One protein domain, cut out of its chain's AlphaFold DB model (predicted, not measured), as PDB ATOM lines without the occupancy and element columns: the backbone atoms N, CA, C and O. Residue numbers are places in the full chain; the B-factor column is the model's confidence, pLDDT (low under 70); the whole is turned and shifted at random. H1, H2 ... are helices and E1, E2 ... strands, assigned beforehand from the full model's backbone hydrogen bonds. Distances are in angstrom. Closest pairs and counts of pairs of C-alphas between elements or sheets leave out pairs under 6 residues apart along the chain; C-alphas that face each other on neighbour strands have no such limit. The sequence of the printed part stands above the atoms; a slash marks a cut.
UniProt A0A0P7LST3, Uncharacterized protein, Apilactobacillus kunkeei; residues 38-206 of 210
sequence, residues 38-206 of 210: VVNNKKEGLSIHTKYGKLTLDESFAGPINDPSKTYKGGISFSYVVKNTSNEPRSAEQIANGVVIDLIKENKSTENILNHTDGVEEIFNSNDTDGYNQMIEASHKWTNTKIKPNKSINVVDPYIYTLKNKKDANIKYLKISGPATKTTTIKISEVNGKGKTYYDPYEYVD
ATOM      1  N   VAL A  38      33.784 -19.920  54.022       86.88
ATOM      2  CA  VAL A  38      33.884 -18.472  53.838       86.88
ATOM      3  C   VAL A  38      35.268 -18.010  54.290       86.88
ATOM      4  O   VAL A  38      35.723 -18.348  55.382       86.88
ATOM      5  N   VAL A  39      35.952 -17.252  53.439       86.94
ATOM      6  CA  VAL A  39      37.257 -16.643  53.712       86.94
ATOM      7  C   VAL A  39      37.161 -15.176  53.337       86.94
ATOM      8  O   VAL A  39      36.829 -14.868  52.201       86.94
ATOM      9  N   ASN A  40      37.465 -14.278  54.268       85.88
ATOM     10  CA  ASN A  40      37.505 -12.847  54.002       85.88
ATOM     11  C   ASN A  40      38.841 -12.289  54.476       85.88
ATOM     12  O   ASN A  40      39.132 -12.311  55.673       85.88
ATOM     13  N   ASN A  41      39.682 -11.850  53.543       81.25
ATOM     14  CA  ASN A  41      40.956 -11.232  53.880       81.25
ATOM     15  C   ASN A  41      41.172  -9.975  53.035       81.25
ATOM     16  O   ASN A  41      40.845  -9.962  51.851       81.25
ATOM     17  N   LYS A  42      41.772  -8.939  53.637       74.06
ATOM     18  CA  LYS A  42      41.922  -7.600  53.036       74.06
ATOM     19  C   LYS A  42      42.613  -7.574  51.665       74.06
ATOM     20  O   LYS A  42      42.407  -6.629  50.915       74.06
ATOM     21  N   LYS A  43      43.447  -8.571  51.344       76.25
ATOM     22  CA  LYS A  43      44.247  -8.603  50.109       76.25
ATOM     23  C   LYS A  43      43.579  -9.394  48.980       76.25
ATOM     24  O   LYS A  43      43.750  -9.050  47.818       76.25
ATOM     25  N   GLU A  44      42.857 -10.460  49.303       77.50
ATOM     26  CA  GLU A  44      42.300 -11.412  48.334       77.50
ATOM     27  C   GLU A  44      40.778 -11.326  48.185       77.50
ATOM     28  O   GLU A  44      40.223 -11.985  47.301       77.50
ATOM     29  N   GLY A  45      40.122 -10.517  49.015       86.06
ATOM     30  CA  GLY A  45      38.679 -10.318  48.993       86.06
ATOM     31  C   GLY A  45      37.894 -11.392  49.743       86.06
ATOM     32  O   GLY A  45      38.443 -12.387  50.236       86.06
ATOM     33  N   LEU A  46      36.581 -11.200  49.801       90.06
ATOM     34  CA  LEU A  46      35.632 -12.200  50.272       90.06
ATOM     35  C   LEU A  46      35.515 -13.345  49.259       90.06
ATOM     36  O   LEU A  46      35.305 -13.145  48.066       90.06
ATOM     37  N   SER A  47      35.631 -14.573  49.743       91.94
ATOM     38  CA  SER A  47      35.570 -15.802  48.962       91.94
ATOM     39  C   SER A  47      34.704 -16.848  49.655       91.94
ATOM     40  O   SER A  47      34.877 -17.120  50.841       91.94
ATOM     41  N   ILE A  48      33.825 -17.497  48.897       90.94
ATOM     42  CA  ILE A  48      32.959 -18.587  49.344       90.94
ATOM     43  C   ILE A  48      33.307 -19.824  48.522       90.94
ATOM     44  O   ILE A  48      33.088 -19.873  47.314       90.94
ATOM     45  N   HIS A  49      33.892 -20.824  49.169       90.88
ATOM     46  CA  HIS A  49      34.197 -22.113  48.559       90.88
ATOM     47  C   HIS A  49      33.019 -23.046  48.762       90.88
ATOM     48  O   HIS A  49      32.639 -23.274  49.903       90.88
ATOM     49  N   THR A  50      32.479 -23.604  47.689       90.81
ATOM     50  CA  THR A  50      31.361 -24.547  47.724       90.81
ATOM     51  C   THR A  50      31.800 -25.924  47.245       90.81
ATOM     52  O   THR A  50      32.939 -26.132  46.820       90.81
ATOM     53  N   LYS A  51      30.866 -26.879  47.255       88.88
ATOM     54  CA  LYS A  51      31.075 -28.211  46.679       88.88
ATOM     55  C   LYS A  51      31.540 -28.189  45.222       88.88
ATOM     56  O   LYS A  51      32.294 -29.066  44.810       88.88
ATOM     57  N   TYR A  52      31.052 -27.237  44.434       92.69
ATOM     58  CA  TYR A  52      31.237 -27.242  42.984       92.69
ATOM     59  C   TYR A  52      32.190 -26.153  42.491       92.69
ATOM     60  O   TYR A  52      32.547 -26.141  41.312       92.69
ATOM     61  N   GLY A  53      32.607 -25.236  43.362       94.38
ATOM     62  CA  GLY A  53      33.410 -24.113  42.923       94.38
ATOM     63  C   GLY A  53      33.756 -23.110  44.002       94.38
ATOM     64  O   GLY A  53      33.758 -23.390  45.198       94.38
ATOM     65  N   LYS A  54      34.090 -21.913  43.538       94.31
ATOM     66  CA  LYS A  54      34.435 -20.770  44.374       94.31
ATOM     67  C   LYS A  54      33.739 -19.532  43.827       94.31
ATOM     68  O   LYS A  54      33.885 -19.244  42.643       94.31
ATOM     69  N   LEU A  55      33.056 -18.791  44.690       94.00
ATOM     70  CA  LEU A  55      32.549 -17.450  44.419       94.00
ATOM     71  C   LEU A  55      33.496 -16.465  45.096       94.00
ATOM     72  O   LEU A  55      33.820 -16.634  46.268       94.00
ATOM     73  N   THR A  56      33.986 -15.470  44.370       93.50
ATOM     74  CA  THR A  56      34.800 -14.390  44.940       93.50
ATOM     75  C   THR A  56      34.050 -13.096  44.725       93.50
ATOM     76  O   THR A  56      33.752 -12.793  43.576       93.50
ATOM     77  N   LEU A  57      33.736 -12.373  45.799       92.62
ATOM     78  CA  LEU A  57      33.134 -11.049  45.689       92.62
ATOM     79  C   LEU A  57      34.099 -10.147  44.923       92.62
ATOM     80  O   LEU A  57      35.267 -10.021  45.308       92.62
ATOM     81  N   ASP A  58      33.614  -9.562  43.839       92.56
ATOM     82  CA  ASP A  58      34.434  -8.755  42.954       92.56
ATOM     83  C   ASP A  58      34.123  -7.280  43.156       92.56
ATOM     84  O   ASP A  58      34.797  -6.612  43.943       92.56
ATOM     85  N   GLU A  59      33.052  -6.807  42.534       91.62
ATOM     86  CA  GLU A  59      32.627  -5.416  42.544       91.62
ATOM     87  C   GLU A  59      31.228  -5.296  43.140       91.62
ATOM     88  O   GLU A  59      30.555  -6.274  43.478       91.62
ATOM     89  N   SER A  60      30.794  -4.058  43.330       91.56
ATOM     90  CA  SER A  60      29.446  -3.779  43.808       91.56
ATOM     91  C   SER A  60      28.927  -2.487  43.222       91.56
ATOM     92  O   SER A  60      29.698  -1.582  42.912       91.56
ATOM     93  N   PHE A  61      27.611  -2.379  43.152       92.44
ATOM     94  CA  PHE A  61      26.914  -1.119  42.973       92.44
ATOM     95  C   PHE A  61      26.196  -0.750  44.264       92.44
ATOM     96  O   PHE A  61      25.613  -1.615  44.919       92.44
ATOM     97  N   ALA A  62      26.212   0.532  44.617       91.12
ATOM     98  CA  ALA A  62      25.387   1.079  45.684       91.12
ATOM     99  C   ALA A  62      24.830   2.429  45.240       91.12
ATOM    100  O   ALA A  62      25.574   3.394  45.079       91.12
ATOM    101  N   GLY A  63      23.518   2.529  45.054       91.06
ATOM    102  CA  GLY A  63      22.962   3.732  44.449       91.06
ATOM    103  C   GLY A  63      21.442   3.765  44.394       91.06
ATOM    104  O   GLY A  63      20.781   2.967  45.060       91.06
ATOM    105  N   PRO A  64      20.870   4.744  43.674       90.94
ATOM    106  CA  PRO A  64      19.435   4.796  43.425       90.94
ATOM    107  C   PRO A  64      18.974   3.596  42.587       90.94
ATOM    108  O   PRO A  64      19.747   3.056  41.803       90.94
ATOM    109  N   ILE A  65      17.709   3.212  42.757       91.69
ATOM    110  CA  ILE A  65      17.033   2.185  41.952       91.69
ATOM    111  C   ILE A  65      15.668   2.704  41.508       91.69
ATOM    112  O   ILE A  65      15.108   3.604  42.143       91.69
ATOM    113  N   ASN A  66      15.130   2.106  40.453       90.00
ATOM    114  CA  ASN A  66      13.863   2.453  39.824       90.00
ATOM    115  C   ASN A  66      12.801   1.393  40.133       90.00
ATOM    116  O   ASN A  66      12.211   0.807  39.232       90.00
ATOM    117  N   ASP A  67      12.554   1.189  41.428       86.00
ATOM    118  CA  ASP A  67      11.536   0.267  41.940       86.00
ATOM    119  C   ASP A  67      10.128   0.686  41.453       86.00
ATOM    120  O   ASP A  67       9.639   1.763  41.835       86.00
ATOM    121  N   PRO A  68       9.431  -0.157  40.665       82.06
ATOM    122  CA  PRO A  68       8.086   0.130  40.165       82.06
ATOM    123  C   PRO A  68       7.059   0.381  41.275       82.06
ATOM    124  O   PRO A  68       6.122   1.166  41.095       82.06
ATOM    125  N   SER A  69       7.236  -0.248  42.443       83.38
ATOM    126  CA  SER A  69       6.357  -0.068  43.602       83.38
ATOM    127  C   SER A  69       6.603   1.250  44.345       83.38
ATOM    128  O   SER A  69       5.776   1.660  45.161       83.38
ATOM    129  N   LYS A  70       7.719   1.938  44.053       82.81
ATOM    130  CA  LYS A  70       8.190   3.170  44.714       82.81
ATOM    131  C   LYS A  70       8.424   3.017  46.223       82.81
ATOM    132  O   LYS A  70       8.534   4.020  46.938       82.81
ATOM    133  N   THR A  71       8.493   1.783  46.716       87.00
ATOM    134  CA  THR A  71       8.735   1.457  48.126       87.00
ATOM    135  C   THR A  71      10.193   1.719  48.487       87.00
ATOM    136  O   THR A  71      10.507   2.212  49.577       87.00
ATOM    137  N   TYR A  72      11.084   1.416  47.551       87.81
ATOM    138  CA  TYR A  72      12.521   1.494  47.696       87.81
ATOM    139  C   TYR A  72      13.086   2.593  46.795       87.81
ATOM    140  O   TYR A  72      12.562   2.904  45.731       87.81
ATOM    141  N   LYS A  73      14.141   3.256  47.274       89.12
ATOM    142  CA  LYS A  73      14.765   4.413  46.602       89.12
ATOM    143  C   LYS A  73      16.247   4.214  46.327       89.12
ATOM    144  O   LYS A  73      16.877   5.089  45.741       89.12
ATOM    145  N   GLY A  74      16.816   3.127  46.822       90.69
ATOM    146  CA  GLY A  74      18.174   2.725  46.516       90.69
ATOM    147  C   GLY A  74      18.348   1.232  46.695       90.69
ATOM    148  O   GLY A  74      17.455   0.560  47.210       90.69
ATOM    149  N   GLY A  75      19.506   0.737  46.294       91.19
ATOM    150  CA  GLY A  75      19.829  -0.668  46.398       91.19
ATOM    151  C   GLY A  75      21.321  -0.933  46.322       91.19
ATOM    152  O   GLY A  75      22.116  -0.039  46.017       91.19
ATOM    153  N   ILE A  76      21.678  -2.168  46.658       90.94
ATOM    154  CA  ILE A  76      23.039  -2.689  46.597       90.94
ATOM    155  C   ILE A  76      23.016  -3.955  45.746       90.94
ATOM    156  O   ILE A  76      22.208  -4.846  46.000       90.94
ATOM    157  N   SER A  77      23.901  -4.031  44.757       91.81
ATOM    158  CA  SER A  77      24.125  -5.221  43.931       91.81
ATOM    159  C   SER A  77      25.588  -5.634  44.037       91.81
ATOM    160  O   SER A  77      26.466  -4.786  44.209       91.81
ATOM    161  N   PHE A  78      25.847  -6.934  43.938       91.50
ATOM    162  CA  PHE A  78      27.188  -7.499  43.976       91.50
ATOM    163  C   PHE A  78      27.489  -8.240  42.683       91.50
ATOM    164  O   PHE A  78      26.620  -8.901  42.116       91.50
ATOM    165  N   SER A  79      28.742  -8.188  42.254       93.69
ATOM    166  CA  SER A  79      29.265  -9.084  41.237       93.69
ATOM    167  C   SER A  79      30.255 -10.066  41.854       93.69
ATOM    168  O   SER A  79      30.882  -9.819  42.891       93.69
ATOM    169  N   TYR A  80      30.378 -11.221  41.211       93.88
ATOM    170  CA  TYR A  80      31.252 -12.290  41.652       93.88
ATOM    171  C   TYR A  80      32.066 -12.836  40.488       93.88
ATOM    172  O   TYR A  80      31.531 -13.137  39.421       93.88
ATOM    173  N   VAL A  81      33.342 -13.114  40.752       94.56
ATOM    174  CA  VAL A  81      34.118 -14.039  39.925       94.56
ATOM    175  C   VAL A  81      33.808 -15.456  40.390       94.56
ATOM    176  O   VAL A  81      34.198 -15.867  41.491       94.56
ATOM    177  N   VAL A  82      33.132 -16.234  39.547       95.81
ATOM    178  CA  VAL A  82      32.730 -17.607  39.867       95.81
ATOM    179  C   VAL A  82      33.609 -18.591  39.118       95.81
ATOM    180  O   VAL A  82      33.633 -18.619  37.891       95.81
ATOM    181  N   LYS A  83      34.341 -19.419  39.865       97.19
ATOM    182  CA  LYS A  83      35.191 -20.492  39.340       97.19
ATOM    183  C   LYS A  83      34.509 -21.841  39.511       97.19
ATOM    184  O   LYS A  83      34.221 -22.238  40.638       97.19
ATOM    185  N   ASN A  84      34.351 -22.582  38.419       98.06
ATOM    186  CA  ASN A  84      33.927 -23.978  38.470       98.06
ATOM    187  C   ASN A  84      35.132 -24.876  38.773       98.06
ATOM    188  O   ASN A  84      36.064 -24.950  37.972       98.06
ATOM    189  N   THR A  85      35.124 -25.557  39.917       96.25
ATOM    190  CA  THR A  85      36.164 -26.534  40.294       96.25
ATOM    191  C   THR A  85      35.685 -27.977  40.164       96.25
ATOM    192  O   THR A  85      36.431 -28.896  40.487       96.25
ATOM    193  N   SER A  86      34.447 -28.188  39.714       95.00
ATOM    194  CA  SER A  86      33.943 -29.514  39.375       95.00
ATOM    195  C   SER A  86      34.435 -29.969  37.996       95.00
ATOM    196  O   SER A  86      34.990 -29.196  37.212       95.00
ATOM    197  N   ASN A  87      34.224 -31.249  37.701       96.75
ATOM    198  CA  ASN A  87      34.563 -31.886  36.430       96.75
ATOM    199  C   ASN A  87      33.476 -31.729  35.350       96.75
ATOM    200  O   ASN A  87      33.692 -32.140  34.214       96.75
ATOM    201  N   GLU A  88      32.336 -31.121  35.678       97.50
ATOM    202  CA  GLU A  88      31.199 -30.944  34.775       97.50
ATOM    203  C   GLU A  88      30.887 -29.459  34.570       97.50
ATOM    204  O   GLU A  88      31.090 -28.660  35.486       97.50
ATOM    205  N   PRO A  89      30.355 -29.052  33.407       98.12
ATOM    206  CA  PRO A  89      29.849 -27.697  33.227       98.12
ATOM    207  C   PRO A  89      28.702 -27.371  34.197       98.12
ATOM    208  O   PRO A  89      27.724 -28.113  34.281       98.12
ATOM    209  N   ARG A  90      28.794 -26.242  34.908       97.44
ATOM    210  CA  ARG A  90      27.795 -25.791  35.901       97.44
ATOM    211  C   ARG A  90      27.555 -24.291  35.790       97.44
ATOM    212  O   ARG A  90      28.477 -23.561  35.445       97.44
ATOM    213  N   SER A  91      26.332 -23.834  36.050       97.56
ATOM    214  CA  SER A  91      26.042 -22.395  36.167       97.56
ATOM    215  C   SER A  91      26.532 -21.834  37.503       97.56
ATOM    216  O   SER A  91      26.871 -22.600  38.411       97.56
ATOM    217  N   ALA A  92      26.572 -20.506  37.637       95.69
ATOM    218  CA  ALA A  92      26.959 -19.869  38.893       95.69
ATOM    219  C   ALA A  92      25.980 -20.203  40.024       95.69
ATOM    220  O   ALA A  92      26.426 -20.549  41.112       95.69
ATOM    221  N   GLU A  93      24.676 -20.235  39.742       94.75
ATOM    222  CA  GLU A  93      23.643 -20.688  40.681       94.75
ATOM    223  C   GLU A  93      23.915 -22.112  41.199       94.75
ATOM    224  O   GLU A  93      23.935 -22.374  42.404       94.75
ATOM    225  N   GLN A  94      24.204 -23.044  40.284       94.81
ATOM    226  CA  GLN A  94      24.535 -24.422  40.648       94.81
ATOM    227  C   GLN A  94      25.820 -24.492  41.474       94.81
ATOM    228  O   GLN A  94      25.935 -25.359  42.336       94.81
ATOM    229  N   ILE A  95      26.784 -23.602  41.220       94.69
ATOM    230  CA  ILE A  95      28.021 -23.513  41.997       94.69
ATOM    231  C   ILE A  95      27.770 -22.906  43.375       94.69
ATOM    232  O   ILE A  95      28.314 -23.426  44.345       94.69
ATOM    233  N   ALA A  96      26.932 -21.876  43.489       91.81
ATOM    234  CA  ALA A  96      26.512 -21.297  44.761       91.81
ATOM    235  C   ALA A  96      25.856 -22.353  45.660       91.81
ATOM    236  O   ALA A  96      26.090 -22.346  46.863       91.81
ATOM    237  N   ASN A  97      25.127 -23.318  45.084       86.94
ATOM    238  CA  ASN A  97      24.653 -24.524  45.775       86.94
ATOM    239  C   ASN A  97      23.905 -24.213  47.089       86.94
ATOM    240  O   ASN A  97      24.244 -24.730  48.158       86.94
ATOM    241  N   GLY A  98      22.905 -23.332  47.011       79.88
ATOM    242  CA  GLY A  98      22.089 -22.941  48.164       79.88
ATOM    243  C   GLY A  98      22.811 -22.053  49.181       79.88
ATOM    244  O   GLY A  98      22.338 -21.928  50.309       79.88
ATOM    245  N   VAL A  99      23.954 -21.460  48.823       86.38
ATOM    246  CA  VAL A  99      24.509 -20.324  49.566       86.38
ATOM    247  C   VAL A  99      23.525 -19.157  49.482       86.38
ATOM    248  O   VAL A  99      23.141 -18.748  48.392       86.38
ATOM    249  N   VAL A 100      23.148 -18.628  50.643       86.62
ATOM    250  CA  VAL A 100      22.305 -17.442  50.806       86.62
ATOM    251  C   VAL A 100      23.162 -16.329  51.388       86.62
ATOM    252  O   VAL A 100      23.879 -16.546  52.372       86.62
ATOM    253  N   ILE A 101      23.086 -15.150  50.782       85.62
ATOM    254  CA  ILE A 101      23.783 -13.945  51.219       85.62
ATOM    255  C   ILE A 101      22.711 -12.948  51.656       85.62
ATOM    256  O   ILE A 101      21.837 -12.592  50.877       85.62
ATOM    257  N   ASP A 102      22.784 -12.508  52.906       88.94
ATOM    258  CA  ASP A 102      21.872 -11.533  53.495       88.94
ATOM    259  C   ASP A 102      22.664 -10.288  53.905       88.94
ATOM    260  O   ASP A 102      23.712 -10.390  54.553       88.94
ATOM    261  N   LEU A 103      22.136  -9.099  53.618       89.00
ATOM    262  CA  LEU A 103      22.628  -7.864  54.225       89.00
ATOM    263  C   LEU A 103      21.833  -7.558  55.492       89.00
ATOM    264  O   LEU A 103      20.616  -7.410  55.454       89.00
ATOM    265  N   ILE A 104      22.522  -7.442  56.623       88.94
ATOM    266  CA  ILE A 104      21.918  -7.106  57.911       88.94
ATOM    267  C   ILE A 104      22.103  -5.619  58.172       88.94
ATOM    268  O   ILE A 104      23.230  -5.124  58.279       88.94
ATOM    269  N   LYS A 105      20.985  -4.915  58.322       85.62
ATOM    270  CA  LYS A 105      20.939  -3.497  58.657       85.62
ATOM    271  C   LYS A 105      20.606  -3.299  60.132       85.62
ATOM    272  O   LYS A 105      19.680  -3.916  60.657       85.62
ATOM    273  N   GLU A 106      21.314  -2.380  60.779       80.88
ATOM    274  CA  GLU A 106      20.997  -1.935  62.136       80.88
ATOM    275  C   GLU A 106      20.071  -0.714  62.113       80.88
ATOM    276  O   GLU A 106      20.330   0.286  61.442       80.88
ATOM    277  N   ASN A 107      18.981  -0.789  62.874       77.94
ATOM    278  CA  ASN A 107      18.020   0.289  63.065       77.94
ATOM    279  C   ASN A 107      17.845   0.549  64.563       77.94
ATOM    280  O   ASN A 107      17.092  -0.192  65.178       77.94
ATOM    281  N   LYS A 108      18.456   1.610  65.119       72.38
ATOM    282  CA  LYS A 108      18.359   2.127  66.516       72.38
ATOM    283  C   LYS A 108      18.517   1.100  67.662       72.38
ATOM    284  O   LYS A 108      19.330   1.326  68.545       72.38
ATOM    285  N   SER A 109      17.745   0.018  67.671       72.44
ATOM    286  CA  SER A 109      17.738  -1.074  68.645       72.44
ATOM    287  C   SER A 109      17.457  -2.467  68.044       72.44
ATOM    288  O   SER A 109      17.347  -3.424  68.806       72.44
ATOM    289  N   THR A 110      17.300  -2.616  66.721       79.81
ATOM    290  CA  THR A 110      17.041  -3.914  66.063       79.81
ATOM    291  C   THR A 110      17.935  -4.148  64.851       79.81
ATOM    292  O   THR A 110      18.316  -3.213  64.145       79.81
ATOM    293  N   GLU A 111      18.249  -5.414  64.592       84.56
ATOM    294  CA  GLU A 111      18.946  -5.861  63.387       84.56
ATOM    295  C   GLU A 111      17.932  -6.551  62.471       84.56
ATOM    296  O   GLU A 111      17.222  -7.456  62.904       84.56
ATOM    297  N   ASN A 112      17.831  -6.098  61.221       87.38
ATOM    298  CA  ASN A 112      16.895  -6.652  60.243       87.38
ATOM    299  C   ASN A 112      17.654  -7.081  58.990       87.38
ATOM    300  O   ASN A 112      18.541  -6.360  58.525       87.38
ATOM    301  N   ILE A 113      17.277  -8.230  58.435       87.75
ATOM    302  CA  ILE A 113      17.695  -8.619  57.088       87.75
ATOM    303  C   ILE A 113      17.064  -7.621  56.112       87.75
ATOM    304  O   ILE A 113      15.875  -7.315  56.220       87.75
ATOM    305  N   LEU A 114      17.868  -7.065  55.210       88.06
ATOM    306  CA  LEU A 114      17.353  -6.259  54.118       88.06
ATOM    307  C   LEU A 114      16.524  -7.127  53.187       88.06
ATOM    308  O   LEU A 114      16.933  -8.222  52.812       88.06
ATOM    309  N   ASN A 115      15.385  -6.584  52.775       87.94
ATOM    310  CA  ASN A 115      14.644  -7.159  51.671       87.94
ATOM    311  C   ASN A 115      15.514  -7.107  50.411       87.94
ATOM    312  O   ASN A 115      16.323  -6.193  50.228       87.94
ATOM    313  N   HIS A 116      15.308  -8.071  49.533       87.31
ATOM    314  CA  HIS A 116      15.836  -8.045  48.184       87.31
ATOM    315  C   HIS A 116      14.693  -8.321  47.214       87.31
ATOM    316  O   HIS A 116      13.680  -8.918  47.588       87.31
ATOM    317  N   THR A 117      14.841  -7.842  45.989       83.12
ATOM    318  CA  THR A 117      13.926  -8.136  44.889       83.12
ATOM    319  C   THR A 117      14.667  -8.912  43.816       83.12
ATOM    320  O   THR A 117      15.884  -8.775  43.657       83.12
ATOM    321  N   ASP A 118      13.920  -9.747  43.103       78.56
ATOM    322  CA  ASP A 118      14.344 -10.255  41.805       78.56
ATOM    323  C   ASP A 118      14.320  -9.053  40.854       78.56
ATOM    324  O   ASP A 118      13.304  -8.357  40.809       78.56
ATOM    325  N   GLY A 119      15.417  -8.775  40.148       82.94
ATOM    326  CA  GLY A 119      15.448  -7.678  39.173       82.94
ATOM    327  C   GLY A 119      16.581  -6.679  39.388       82.94
ATOM    328  O   GLY A 119      16.358  -5.493  39.631       82.94
ATOM    329  N   VAL A 120      17.830  -7.139  39.308       87.81
ATOM    330  CA  VAL A 120      19.009  -6.261  39.408       87.81
ATOM    331  C   VAL A 120      19.055  -5.170  38.323       87.81
ATOM    332  O   VAL A 120      19.690  -4.135  38.510       87.81
ATOM    333  N   GLU A 121      18.332  -5.336  37.218       89.50
ATOM    334  CA  GLU A 121      18.139  -4.324  36.178       89.50
ATOM    335  C   GLU A 121      17.422  -3.052  36.656       89.50
ATOM    336  O   GLU A 121      17.560  -2.007  36.018       89.50
ATOM    337  N   GLU A 122      16.754  -3.081  37.817       90.62
ATOM    338  CA  GLU A 122      16.139  -1.898  38.438       90.62
ATOM    339  C   GLU A 122      17.152  -0.791  38.784       90.62
ATOM    340  O   GLU A 122      16.753   0.332  39.099       90.62
ATOM    341  N   ILE A 123      18.465  -1.039  38.706       91.25
ATOM    342  CA  ILE A 123      19.463   0.039  38.801       91.25
ATOM    343  C   ILE A 123      19.375   1.038  37.632       91.25
ATOM    344  O   ILE A 123      19.811   2.181  37.774       91.25
ATOM    345  N   PHE A 124      18.787   0.634  36.502       91.81
ATOM    346  CA  PHE A 124      18.530   1.482  35.338       91.81
ATOM    347  C   PHE A 124      17.060   1.876  35.247       91.81
ATOM    348  O   PHE A 124      16.176   1.240  35.824       91.81
ATOM    349  N   ASN A 125      16.783   2.974  34.545       84.75
ATOM    350  CA  ASN A 125      15.407   3.344  34.226       84.75
ATOM    351  C   ASN A 125      14.887   2.435  33.111       84.75
ATOM    352  O   ASN A 125      15.628   2.114  32.192       84.75
ATOM    353  N   SER A 126      13.588   2.131  33.090       77.25
ATOM    354  CA  SER A 126      12.989   1.351  31.991       77.25
ATOM    355  C   SER A 126      13.136   2.014  30.611       77.25
ATOM    356  O   SER A 126      13.085   1.342  29.586       77.25
ATOM    357  N   ASN A 127      13.298   3.341  30.577       85.06
ATOM    358  CA  ASN A 127      13.515   4.112  29.347       85.06
ATOM    359  C   ASN A 127      14.983   4.100  28.887       85.06
ATOM    360  O   ASN A 127      15.276   4.541  27.780       85.06
ATOM    361  N   ASP A 128      15.895   3.632  29.737       86.38
ATOM    362  CA  ASP A 128      17.308   3.437  29.435       86.38
ATOM    363  C   ASP A 128      17.521   1.995  28.976       86.38
ATOM    364  O   ASP A 128      17.961   1.117  29.717       86.38
ATOM    365  N   THR A 129      17.089   1.741  27.744       87.25
ATOM    366  CA  THR A 129      16.982   0.389  27.195       87.25
ATOM    367  C   THR A 129      18.334  -0.322  27.118       87.25
ATOM    368  O   THR A 129      18.390  -1.528  27.348       87.25
ATOM    369  N   ASP A 130      19.419   0.403  26.841       90.12
ATOM    370  CA  ASP A 130      20.746  -0.191  26.674       90.12
ATOM    371  C   ASP A 130      21.313  -0.682  28.010       90.12
ATOM    372  O   ASP A 130      21.625  -1.868  28.136       90.12
ATOM    373  N   GLY A 131      21.378   0.189  29.026       89.69
ATOM    374  CA  GLY A 131      21.873  -0.191  30.353       89.69
ATOM    375  C   GLY A 131      21.014  -1.281  30.998       89.69
ATOM    376  O   GLY A 131      21.529  -2.274  31.519       89.69
ATOM    377  N   TYR A 132      19.690  -1.153  30.870       90.38
ATOM    378  CA  TYR A 132      18.729  -2.145  31.349       90.38
ATOM    379  C   TYR A 132      18.968  -3.530  30.723       90.38
ATOM    380  O   TYR A 132      19.115  -4.522  31.439       90.38
ATOM    381  N   ASN A 133      19.087  -3.608  29.393       90.12
ATOM    382  CA  ASN A 133      19.324  -4.872  28.692       90.12
ATOM    383  C   ASN A 133      20.694  -5.480  29.017       90.12
ATOM    384  O   ASN A 133      20.798  -6.697  29.173       90.12
ATOM    385  N   GLN A 134      21.735  -4.655  29.145       90.81
ATOM    386  CA  GLN A 134      23.065  -5.132  29.526       90.81
ATOM    387  C   GLN A 134      23.066  -5.729  30.937       90.81
ATOM    388  O   GLN A 134      23.680  -6.775  31.162       90.81
ATOM    389  N   MET A 135      22.348  -5.115  31.882       91.19
ATOM    390  CA  MET A 135      22.229  -5.656  33.235       91.19
ATOM    391  C   MET A 135      21.418  -6.958  33.271       91.19
ATOM    392  O   MET A 135      21.826  -7.904  33.945       91.19
ATOM    393  N   ILE A 136      20.340  -7.066  32.483       89.94
ATOM    394  CA  ILE A 136      19.611  -8.334  32.293       89.94
ATOM    395  C   ILE A 136      20.537  -9.422  31.749       89.94
ATOM    396  O   ILE A 136      20.549 -10.547  32.247       89.94
ATOM    397  N   GLU A 137      21.328  -9.119  30.719       90.00
ATOM    398  CA  GLU A 137      22.258 -10.099  30.158       90.00
ATOM    399  C   GLU A 137      23.288 -10.541  31.208       90.00
ATOM    400  O   GLU A 137      23.558 -11.737  31.361       90.00
ATOM    401  N   ALA A 138      23.839  -9.588  31.963       90.00
ATOM    402  CA  ALA A 138      24.812  -9.857  33.010       90.00
ATOM    403  C   ALA A 138      24.232 -10.708  34.154       90.00
ATOM    404  O   ALA A 138      24.905 -11.635  34.617       90.00
ATOM    405  N   SER A 139      22.989 -10.453  34.568       91.12
ATOM    406  CA  SER A 139      22.301 -11.219  35.612       91.12
ATOM    407  C   SER A 139      21.900 -12.616  35.130       91.12
ATOM    408  O   SER A 139      22.103 -13.605  35.833       91.12
ATOM    409  N   HIS A 140      21.458 -12.756  33.877       92.81
ATOM    410  CA  HIS A 140      21.131 -14.048  33.270       92.81
ATOM    411  C   HIS A 140      22.332 -14.995  33.169       92.81
ATOM    412  O   HIS A 140      22.149 -16.217  33.138       92.81
ATOM    413  N   LYS A 141      23.573 -14.485  33.169       93.44
ATOM    414  CA  LYS A 141      24.768 -15.344  33.268       93.44
ATOM    415  C   LYS A 141      24.765 -16.192  34.541       93.44
ATOM    416  O   LYS A 141      25.314 -17.295  34.508       93.44
ATOM    417  N   TRP A 142      24.118 -15.733  35.617       94.19
ATOM    418  CA  TRP A 142      24.014 -16.459  36.884       94.19
ATOM    419  C   TRP A 142      23.423 -17.868  36.709       94.19
ATOM    420  O   TRP A 142      23.980 -18.854  37.207       94.19
ATOM    421  N   THR A 143      22.334 -17.983  35.945       93.81
ATOM    422  CA  THR A 143      21.575 -19.230  35.750       93.81
ATOM    423  C   THR A 143      21.855 -19.892  34.398       93.81
ATOM    424  O   THR A 143      22.024 -21.115  34.329       93.81
ATOM    425  N   ASN A 144      21.970 -19.101  33.326       94.81
ATOM    426  CA  ASN A 144      21.905 -19.598  31.948       94.81
ATOM    427  C   ASN A 144      23.271 -19.940  31.340       94.81
ATOM    428  O   ASN A 144      23.350 -20.738  30.404       94.81
ATOM    429  N   THR A 145      24.368 -19.392  31.869       95.88
ATOM    430  CA  THR A 145      25.709 -19.667  31.332       95.88
ATOM    431  C   THR A 145      26.366 -20.835  32.062       95.88
ATOM    432  O   THR A 145      26.631 -20.772  33.261       95.88
ATOM    433  N   LYS A 146      26.682 -21.919  31.339       97.50
ATOM    434  CA  LYS A 146      27.455 -23.045  31.890       97.50
ATOM    435  C   LYS A 146      28.953 -22.737  31.865       97.50
ATOM    436  O   LYS A 146      29.573 -22.640  30.808       97.50
ATOM    437  N   ILE A 147      29.552 -22.661  33.046       97.88
ATOM    438  CA  ILE A 147      30.984 -22.459  33.249       97.88
ATOM    439  C   ILE A 147      31.685 -23.798  33.040       97.88
ATOM    440  O   ILE A 147      31.391 -24.774  33.732       97.88
ATOM    441  N   LYS A 148      32.621 -23.862  32.089       98.25
ATOM    442  CA  LYS A 148      33.416 -25.076  31.830       98.25
ATOM    443  C   LYS A 148      34.288 -25.446  33.048       98.25
ATOM    444  O   LYS A 148      34.652 -24.555  33.819       98.25
ATOM    445  N   PRO A 149      34.679 -26.725  33.207       98.31
ATOM    446  CA  PRO A 149      35.589 -27.149  34.270       98.31
ATOM    447  C   PRO A 149      36.857 -26.291  34.338       98.31
ATOM    448  O   PRO A 149      37.470 -25.988  33.312       98.31
ATOM    449  N   ASN A 150      37.249 -25.898  35.552       96.62
ATOM    450  CA  ASN A 150      38.415 -25.059  35.852       96.62
ATOM    451  C   ASN A 150      38.424 -23.670  35.192       96.62
ATOM    452  O   ASN A 150      39.467 -23.010  35.175       96.62
ATOM    453  N   LYS A 151      37.288 -23.206  34.663       98.12
ATOM    454  CA  LYS A 151      37.126 -21.847  34.138       98.12
ATOM    455  C   LYS A 151      36.415 -20.947  35.140       98.12
ATOM    456  O   LYS A 151      35.767 -21.418  36.079       98.12
ATOM    457  N   SER A 152      36.571 -19.649  34.913       96.50
ATOM    458  CA  SER A 152      35.930 -18.585  35.671       96.50
ATOM    459  C   SER A 152      35.152 -17.675  34.737       96.50
ATOM    460  O   SER A 152      35.553 -17.510  33.586       96.50
ATOM    461  N   ILE A 153      34.065 -17.103  35.244       94.44
ATOM    462  CA  ILE A 153      33.337 -16.006  34.604       94.44
ATOM    463  C   ILE A 153      32.969 -14.963  35.660       94.44
ATOM    464  O   ILE A 153      32.857 -15.303  36.843       94.44
ATOM    465  N   ASN A 154      32.736 -13.733  35.214       93.00
ATOM    466  CA  ASN A 154      32.095 -12.697  36.014       93.00
ATOM    467  C   ASN A 154      30.577 -12.838  35.873       93.00
ATOM    468  O   ASN A 154      30.061 -13.029  34.767       93.00
ATOM    469  N   VAL A 155      29.876 -12.785  36.999       93.62
ATOM    470  CA  VAL A 155      28.410 -12.776  37.065       93.62
ATOM    471  C   VAL A 155      27.954 -11.698  38.027       93.62
ATOM    472  O   VAL A 155      28.674 -11.354  38.965       93.62
ATOM    473  N   VAL A 156      26.740 -11.209  37.818       93.75
ATOM    474  CA  VAL A 156      26.060 -10.329  38.769       93.75
ATOM    475  C   VAL A 156      25.084 -11.163  39.583       93.75
ATOM    476  O   VAL A 156      24.494 -12.114  39.065       93.75
ATOM    477  N   ASP A 157      24.947 -10.822  40.859       88.88
ATOM    478  CA  ASP A 157      23.849 -11.297  41.691       88.88
ATOM    479  C   ASP A 157      22.513 -10.937  41.014       88.88
ATOM    480  O   ASP A 157      22.303  -9.766  40.690       88.88
ATOM    481  N   PRO A 158      21.609 -11.900  40.755       89.38
ATOM    482  CA  PRO A 158      20.313 -11.584  40.159       89.38
ATOM    483  C   PRO A 158      19.433 -10.723  41.077       89.38
ATOM    484  O   PRO A 158      18.444 -10.152  40.611       89.38
ATOM    485  N   TYR A 159      19.783 -10.634  42.362       89.75
ATOM    486  CA  TYR A 159      19.060  -9.852  43.344       89.75
ATOM    487  C   TYR A 159      19.664  -8.463  43.543       89.75
ATOM    488  O   TYR A 159      20.875  -8.244  43.453       89.75
ATOM    489  N   ILE A 160      18.797  -7.528  43.925       90.31
ATOM    490  CA  ILE A 160      19.204  -6.238  44.471       90.31
ATOM    491  C   ILE A 160      18.689  -6.088  45.901       90.31
ATOM    492  O   ILE A 160      17.500  -6.237  46.175       90.31
ATOM    493  N   TYR A 161      19.589  -5.793  46.841       91.25
ATOM    494  CA  TYR A 161      19.221  -5.544  48.235       91.25
ATOM    495  C   TYR A 161      18.664  -4.136  48.355       91.25
ATOM    496  O   TYR A 161      19.380  -3.163  48.120       91.25
ATOM    497  N   THR A 162      17.395  -4.012  48.722       90.62
ATOM    498  CA  THR A 162      16.653  -2.762  48.592       90.62
ATOM    499  C   THR A 162      16.717  -1.898  49.852       90.62
ATOM    500  O   THR A 162      16.670  -2.355  50.996       90.62
ATOM    501  N   LEU A 163      16.815  -0.586  49.638       88.06
ATOM    502  CA  LEU A 163      16.904   0.445  50.667       88.06
ATOM    503  C   LEU A 163      15.728   1.415  50.527       88.06
ATOM    504  O   LEU A 163      15.489   1.990  49.462       88.06
ATOM    505  N   LYS A 164      15.026   1.693  51.633       86.06
ATOM    506  CA  LYS A 164      13.927   2.684  51.662       86.06
ATOM    507  C   LYS A 164      14.388   4.100  51.296       86.06
ATOM    508  O   LYS A 164      13.597   4.936  50.863       86.06
ATOM    509  N   ASN A 165      15.669   4.397  51.495       80.31
ATOM    510  CA  ASN A 165      16.285   5.665  51.135       80.31
ATOM    511  C   ASN A 165      17.692   5.404  50.585       80.31
ATOM    512  O   ASN A 165      18.454   4.649  51.179       80.31
ATOM    513  N   LYS A 166      18.058   6.085  49.493       74.00
ATOM    514  CA  LYS A 166      19.382   5.995  48.854       74.00
ATOM    515  C   LYS A 166      20.568   6.286  49.785       74.00
ATOM    516  O   LYS A 166      21.684   5.893  49.481       74.00
ATOM    517  N   LYS A 167      20.347   7.001  50.896       70.94
ATOM    518  CA  LYS A 167      21.382   7.326  51.899       70.94
ATOM    519  C   LYS A 167      21.358   6.419  53.134       70.94
ATOM    520  O   LYS A 167      22.168   6.599  54.033       70.94
ATOM    521  N   ASP A 168      20.419   5.481  53.215       68.88
ATOM    522  CA  ASP A 168      20.151   4.683  54.415       68.88
ATOM    523  C   ASP A 168      20.904   3.344  54.399       68.88
ATOM    524  O   ASP A 168      20.337   2.274  54.607       68.88
ATOM    525  N   ALA A 169      22.208   3.420  54.132       64.12
ATOM    526  CA  ALA A 169      23.106   2.274  54.036       64.12
ATOM    527  C   ALA A 169      23.852   2.018  55.360       64.12
ATOM    528  O   ALA A 169      25.066   1.839  55.374       64.12
ATOM    529  N   ASN A 170      23.135   1.977  56.489       71.81
ATOM    530  CA  ASN A 170      23.700   1.528  57.773       71.81
ATOM    531  C   ASN A 170      23.770  -0.008  57.829       71.81
ATOM    532  O   ASN A 170      23.214  -0.655  58.721       71.81
ATOM    533  N   ILE A 171      24.398  -0.601  56.816       80.06
ATOM    534  CA  ILE A 171      24.634  -2.039  56.765       80.06
ATOM    535  C   ILE A 171      25.658  -2.355  57.844       80.06
ATOM    536  O   ILE A 171      26.715  -1.736  57.903       80.06
ATOM    537  N   LYS A 172      25.340  -3.293  58.728       80.06
ATOM    538  CA  LYS A 172      26.243  -3.691  59.808       80.06
ATOM    539  C   LYS A 172      27.013  -4.935  59.418       80.06
ATOM    540  O   LYS A 172      28.228  -4.990  59.613       80.06
ATOM    541  N   TYR A 173      26.320  -5.899  58.811       83.62
ATOM    542  CA  TYR A 173      26.910  -7.177  58.453       83.62
ATOM    543  C   TYR A 173      26.454  -7.704  57.097       83.62
ATOM    544  O   TYR A 173      25.331  -7.460  56.667       83.62
ATOM    545  N   LEU A 174      27.312  -8.515  56.494       86.25
ATOM    546  CA  LEU A 174      26.971  -9.488  55.472       86.25
ATOM    547  C   LEU A 174      26.925 -10.867  56.144       86.25
ATOM    548  O   LEU A 174      27.906 -11.310  56.750       86.25
ATOM    549  N   LYS A 175      25.766 -11.521  56.097       88.12
ATOM    550  CA  LYS A 175      25.533 -12.847  56.668       88.12
ATOM    551  C   LYS A 175      25.463 -13.857  55.529       88.12
ATOM    552  O   LYS A 175      24.640 -13.735  54.634       88.12
ATOM    553  N   ILE A 176      26.315 -14.871  55.588       86.50
ATOM    554  CA  ILE A 176      26.362 -15.963  54.617       86.50
ATOM    555  C   ILE A 176      25.861 -17.224  55.306       86.50
ATOM    556  O   ILE A 176      26.354 -17.600  56.374       86.50
ATOM    557  N   SER A 177      24.884 -17.883  54.696       84.62
ATOM    558  CA  SER A 177      24.309 -19.140  55.176       84.62
ATOM    559  C   SER A 177      24.115 -20.132  54.029       84.62
ATOM    560  O   SER A 177      24.389 -19.815  52.876       84.62
ATOM    561  N   GLY A 178      23.719 -21.368  54.336       77.88
ATOM    562  CA  GLY A 178      23.470 -22.396  53.324       77.88
ATOM    563  C   GLY A 178      23.456 -23.807  53.914       77.88
ATOM    564  O   GLY A 178      23.899 -23.987  55.050       77.88
ATOM    565  N   PRO A 179      22.988 -24.813  53.153       62.03
ATOM    566  CA  PRO A 179      22.612 -26.139  53.658       62.03
ATOM    567  C   PRO A 179      23.759 -26.959  54.271       62.03
ATOM    568  O   PRO A 179      23.499 -27.944  54.953       62.03
ATOM    569  N   ALA A 180      25.013 -26.547  54.070       59.97
ATOM    570  CA  ALA A 180      26.190 -27.157  54.692       59.97
ATOM    571  C   ALA A 180      27.130 -26.120  55.339       59.97
ATOM    572  O   ALA A 180      28.283 -26.413  55.634       59.97
ATOM    573  N   THR A 181      26.678 -24.881  55.541       60.31
ATOM    574  CA  THR A 181      27.509 -23.798  56.086       60.31
ATOM    575  C   THR A 181      27.117 -23.468  57.506       60.31
ATOM    576  O   THR A 181      25.959 -23.152  57.770       60.31
ATOM    577  N   LYS A 182      28.101 -23.404  58.411       69.62
ATOM    578  CA  LYS A 182      27.921 -22.624  59.633       69.62
ATOM    579  C   LYS A 182      27.686 -21.172  59.218       69.62
ATOM    580  O   LYS A 182      28.524 -20.588  58.527       69.62
ATOM    581  N   THR A 183      26.547 -20.613  59.623       80.94
ATOM    582  CA  THR A 183      26.227 -19.200  59.400       80.94
ATOM    583  C   THR A 183      27.416 -18.343  59.809       80.94
ATOM    584  O   THR A 183      27.886 -18.427  60.946       80.94
ATOM    585  N   THR A 184      27.913 -17.551  58.866       85.62
ATOM    586  CA  THR A 184      29.055 -16.665  59.068       85.62
ATOM    587  C   THR A 184      28.597 -15.233  58.880       85.62
ATOM    588  O   THR A 184      27.962 -14.910  57.882       85.62
ATOM    589  N   THR A 185      28.936 -14.378  59.838       86.69
ATOM    590  CA  THR A 185      28.601 -12.955  59.818       86.69
ATOM    591  C   THR A 185      29.893 -12.161  59.711       86.69
ATOM    592  O   THR A 185      30.809 -12.364  60.505       86.69
ATOM    593  N   ILE A 186      29.969 -11.266  58.731       85.31
ATOM    594  CA  ILE A 186      31.133 -10.420  58.456       85.31
ATOM    595  C   ILE A 186      30.685  -8.972  58.587       85.31
ATOM    596  O   ILE A 186      29.674  -8.602  57.998       85.31
ATOM    597  N   LYS A 187      31.405  -8.136  59.342       84.19
ATOM    598  CA  LYS A 187      31.084  -6.700  59.397       84.19
ATOM    599  C   LYS A 187      31.246  -6.088  58.016       84.19
ATOM    600  O   LYS A 187      32.243  -6.361  57.359       84.19
ATOM    601  N   ILE A 188      30.327  -5.224  57.588       81.69
ATOM    602  CA  ILE A 188      30.422  -4.633  56.243       81.69
ATOM    603  C   ILE A 188      31.730  -3.846  56.059       81.69
ATOM    604  O   ILE A 188      32.309  -3.868  54.985       81.69
ATOM    605  N   SER A 189      32.247  -3.226  57.128       77.69
ATOM    606  CA  SER A 189      33.537  -2.519  57.134       77.69
ATOM    607  C   SER A 189      34.749  -3.439  56.962       77.69
ATOM    608  O   SER A 189      35.853  -2.972  56.691       77.69
ATOM    609  N   GLU A 190      34.554  -4.741  57.155       79.69
ATOM    610  CA  GLU A 190      35.545  -5.784  56.924       79.69
ATOM    611  C   GLU A 190      35.318  -6.481  55.580       79.69
ATOM    612  O   GLU A 190      36.236  -7.144  55.106       79.69
ATOM    613  N   VAL A 191      34.137  -6.345  54.958       80.06
ATOM    614  CA  VAL A 191      33.871  -6.879  53.618       80.06
ATOM    615  C   VAL A 191      34.716  -6.108  52.622       80.06
ATOM    616  O   VAL A 191      34.586  -4.896  52.465       80.06
ATOM    617  N   ASN A 192      35.575  -6.830  51.921       76.06
ATOM    618  CA  ASN A 192      36.338  -6.283  50.823       76.06
ATOM    619  C   ASN A 192      36.097  -7.133  49.575       76.06
ATOM    620  O   ASN A 192      36.311  -8.346  49.579       76.06
ATOM    621  N   GLY A 193      35.616  -6.490  48.513       75.56
ATOM    622  CA  GLY A 193      35.688  -7.044  47.167       75.56
ATOM    623  C   GLY A 193      37.120  -6.970  46.637       75.56
ATOM    624  O   GLY A 193      38.007  -6.386  47.272       75.56
ATOM    625  N   LYS A 194      37.359  -7.572  45.475       77.88
ATOM    626  CA  LYS A 194      38.601  -7.337  44.725       77.88
ATOM    627  C   LYS A 194      38.569  -6.030  43.940       77.88
ATOM    628  O   LYS A 194      39.627  -5.449  43.706       77.88
ATOM    629  N   GLY A 195      37.378  -5.591  43.556       79.25
ATOM    630  CA  GLY A 195      37.152  -4.411  42.750       79.25
ATOM    631  C   GLY A 195      36.464  -3.277  43.509       79.25
ATOM    632  O   GLY A 195      36.465  -3.207  44.743       79.25
ATOM    633  N   LYS A 196      35.945  -2.320  42.741       87.69
ATOM    634  CA  LYS A 196      35.417  -1.038  43.221       87.69
ATOM    635  C   LYS A 196      33.929  -1.154  43.588       87.69
ATOM    636  O   LYS A 196      33.191  -1.960  43.025       87.69
ATOM    637  N   THR A 197      33.478  -0.310  44.518       89.44
ATOM    638  CA  THR A 197      32.050   0.016  44.650       89.44
ATOM    639  C   THR A 197      31.721   1.191  43.737       89.44
ATOM    640  O   THR A 197      32.268   2.287  43.890       89.44
ATOM    641  N   TYR A 198      30.833   0.951  42.785       91.94
ATOM    642  CA  TYR A 198      30.344   1.922  41.825       91.94
ATOM    643  C   TYR A 198      29.079   2.607  42.341       91.94
ATOM    644  O   TYR A 198      28.236   1.999  43.003       91.94
ATOM    645  N   TYR A 199      28.957   3.890  42.014       92.06
ATOM    646  CA  TYR A 199      27.783   4.717  42.317       92.06
ATOM    647  C   TYR A 199      27.069   5.188  41.042       92.06
ATOM    648  O   TYR A 199      25.966   5.727  41.121       92.06
ATOM    649  N   ASP A 200      27.703   4.976  39.887       92.75
ATOM    650  CA  ASP A 200      27.145   5.172  38.555       92.75
ATOM    651  C   ASP A 200      26.836   3.783  37.962       92.75
ATOM    652  O   ASP A 200      27.733   2.929  37.941       92.75
ATOM    653  N   PRO A 201      25.588   3.516  37.534       92.31
ATOM    654  CA  PRO A 201      25.211   2.207  37.015       92.31
ATOM    655  C   PRO A 201      25.897   1.875  35.676       92.31
ATOM    656  O   PRO A 201      26.169   0.702  35.433       92.31
ATOM    657  N   TYR A 202      26.255   2.863  34.847       92.06
ATOM    658  CA  TYR A 202      26.986   2.619  33.599       92.06
ATOM    659  C   TYR A 202      28.438   2.231  33.862       92.06
ATOM    660  O   TYR A 202      28.912   1.250  33.298       92.06
ATOM    661  N   GLU A 203      29.129   2.927  34.779       93.75
ATOM    662  CA  GLU A 203      30.488   2.523  35.168       93.75
ATOM    663  C   GLU A 203      30.512   1.090  35.724       93.75
ATOM    664  O   GLU A 203      31.484   0.366  35.499       93.75
ATOM    665  N   TYR A 204      29.454   0.703  36.450       92.88
ATOM    666  CA  TYR A 204      29.303  -0.647  36.977       92.88
ATOM    667  C   TYR A 204      29.068  -1.669  35.869       92.88
ATOM    668  O   TYR A 204      29.731  -2.692  35.846       92.88
ATOM    669  N   VAL A 205      28.156  -1.428  34.926       90.56
ATOM    670  CA  VAL A 205      27.925  -2.396  33.843       90.56
ATOM    671  C   VAL A 205      29.139  -2.535  32.927       90.56
ATOM    672  O   VAL A 205      29.516  -3.655  32.577       90.56
ATOM    673  N   ASP A 206      29.806  -1.427  32.605       89.81
ATOM    674  CA  ASP A 206      31.017  -1.426  31.784       89.81
ATOM    675  C   ASP A 206      32.168  -2.211  32.429       89.81
ATOM    676  O   ASP A 206      33.031  -2.748  31.724       89.81
TER     677      ASP A 206
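AT A GLANCE: This is residues 38 to 206 of the 210 residues of an uncharacterized protein of Apilactobacillus kunkeei (UniProt A0A0P7LST3). Two strongly twisted sheets stand partly face to face as a sandwich: a larger branched one of E1 E2 E3 E4 E7 E8 E9 and a smaller one, E6 E5 E10 E11. The longest helix, H3, packs beside E8 at the larger sheet's edge, and the short H1 and H4 lie on opposite faces of that sheet. The printed part has 169 residues, with eleven named strands and four named helices in the order E1 E2 E3 E4 H1 E5 E6 E7 H2 H3 E8 E9 E10 E11 H4; the class is mixed, and neighbour strands are antiparallel. It is compact, with a radius of gyration of the C-alphas of 15.6 A and spans of 44 by 41 by 28 A.

HOW THE PARTS SIT: E1, residues 38 to 41, E2, 45 to 49, E3, 53 to 63, and E4, 74 to 84, form a meander, each strand the antiparallel neighbour of the one before; N 39 and O 47 are 2.8 A apart, N 48 and O 55 2.8 A, N 58 and O 79 2.9 A. E3 lies on one side of E4; on the other side are E8, residues 152 to 156, with N 80 and O 155 at 2.8 A, and E9, residues 159 to 163, with N 76 and O 161 at 2.9 A. E7, residues 116 to 118, is antiparallel to E9, with N 117 and O 160 at 3.1 A. E6, residues 110 to 113, runs on into E7 at 14 degrees. E6, E5, residues 100 to 107, E10, 171 to 178, and E11, 181 to 187, make the second sheet, with N 105 and O 112, N 102 and O 175, and N 174 and O 186 each 2.8 A apart. The facing parts of the two sheets are 9.4 A centre to centre. H1, residues 92 to 96, is on the branched sheet at a height of 8.0 A. H4, residues 201 to 206, is on the opposite face at a height over the sheet of 9.3 A; it lies over E3 and runs along the strands, its line and that of E3 standing at 13 degrees on the local plane. H2, residues 120 to 123, is on this sheet at a height of 7.5 A. H3, residues 129 to 144, stands at the sheet's level; its closest C-alpha pair with E8 is Ser 139 and Val 156, 5.0 A. H3 touches H1 with residues 141 to 143 alone, the closest C-alphas being those of Ala 92 and Trp 142, 4.9 A. It touches H2 with residues 132 to 139 alone, closest at the C-alphas of Glu 121 and Met 135, 5.2 A. Each O i to N i+4 pair is within hydrogen-bond range in H1 and H4, and 10 of 12 in H3; H2 is too short for one.

IN THESE COORDINATES: E1 begins at C-alpha 38, (33.884, -18.472, 53.838). From first to last C-alpha E3 measures 29.8 A, E4 32.0 A, E5 22.0 A, H3 21.1 A and E10 20.7 A. H4 ends at C-alpha 206, (31.017, -1.426, 31.784).

THE WHOLE: The C-alphas farthest apart, those of Asn 87 and Lys 108, are 48.2 A apart. The printed part has no cut. The link from E11 to H4 is long, residues 188 to 200, and its residues 197 to 198 pair parallel with 60 to 61 of E3. Mean pLDDT of the printed part is 87.6; residues 168 to 169 and 179 to 182 are under 70.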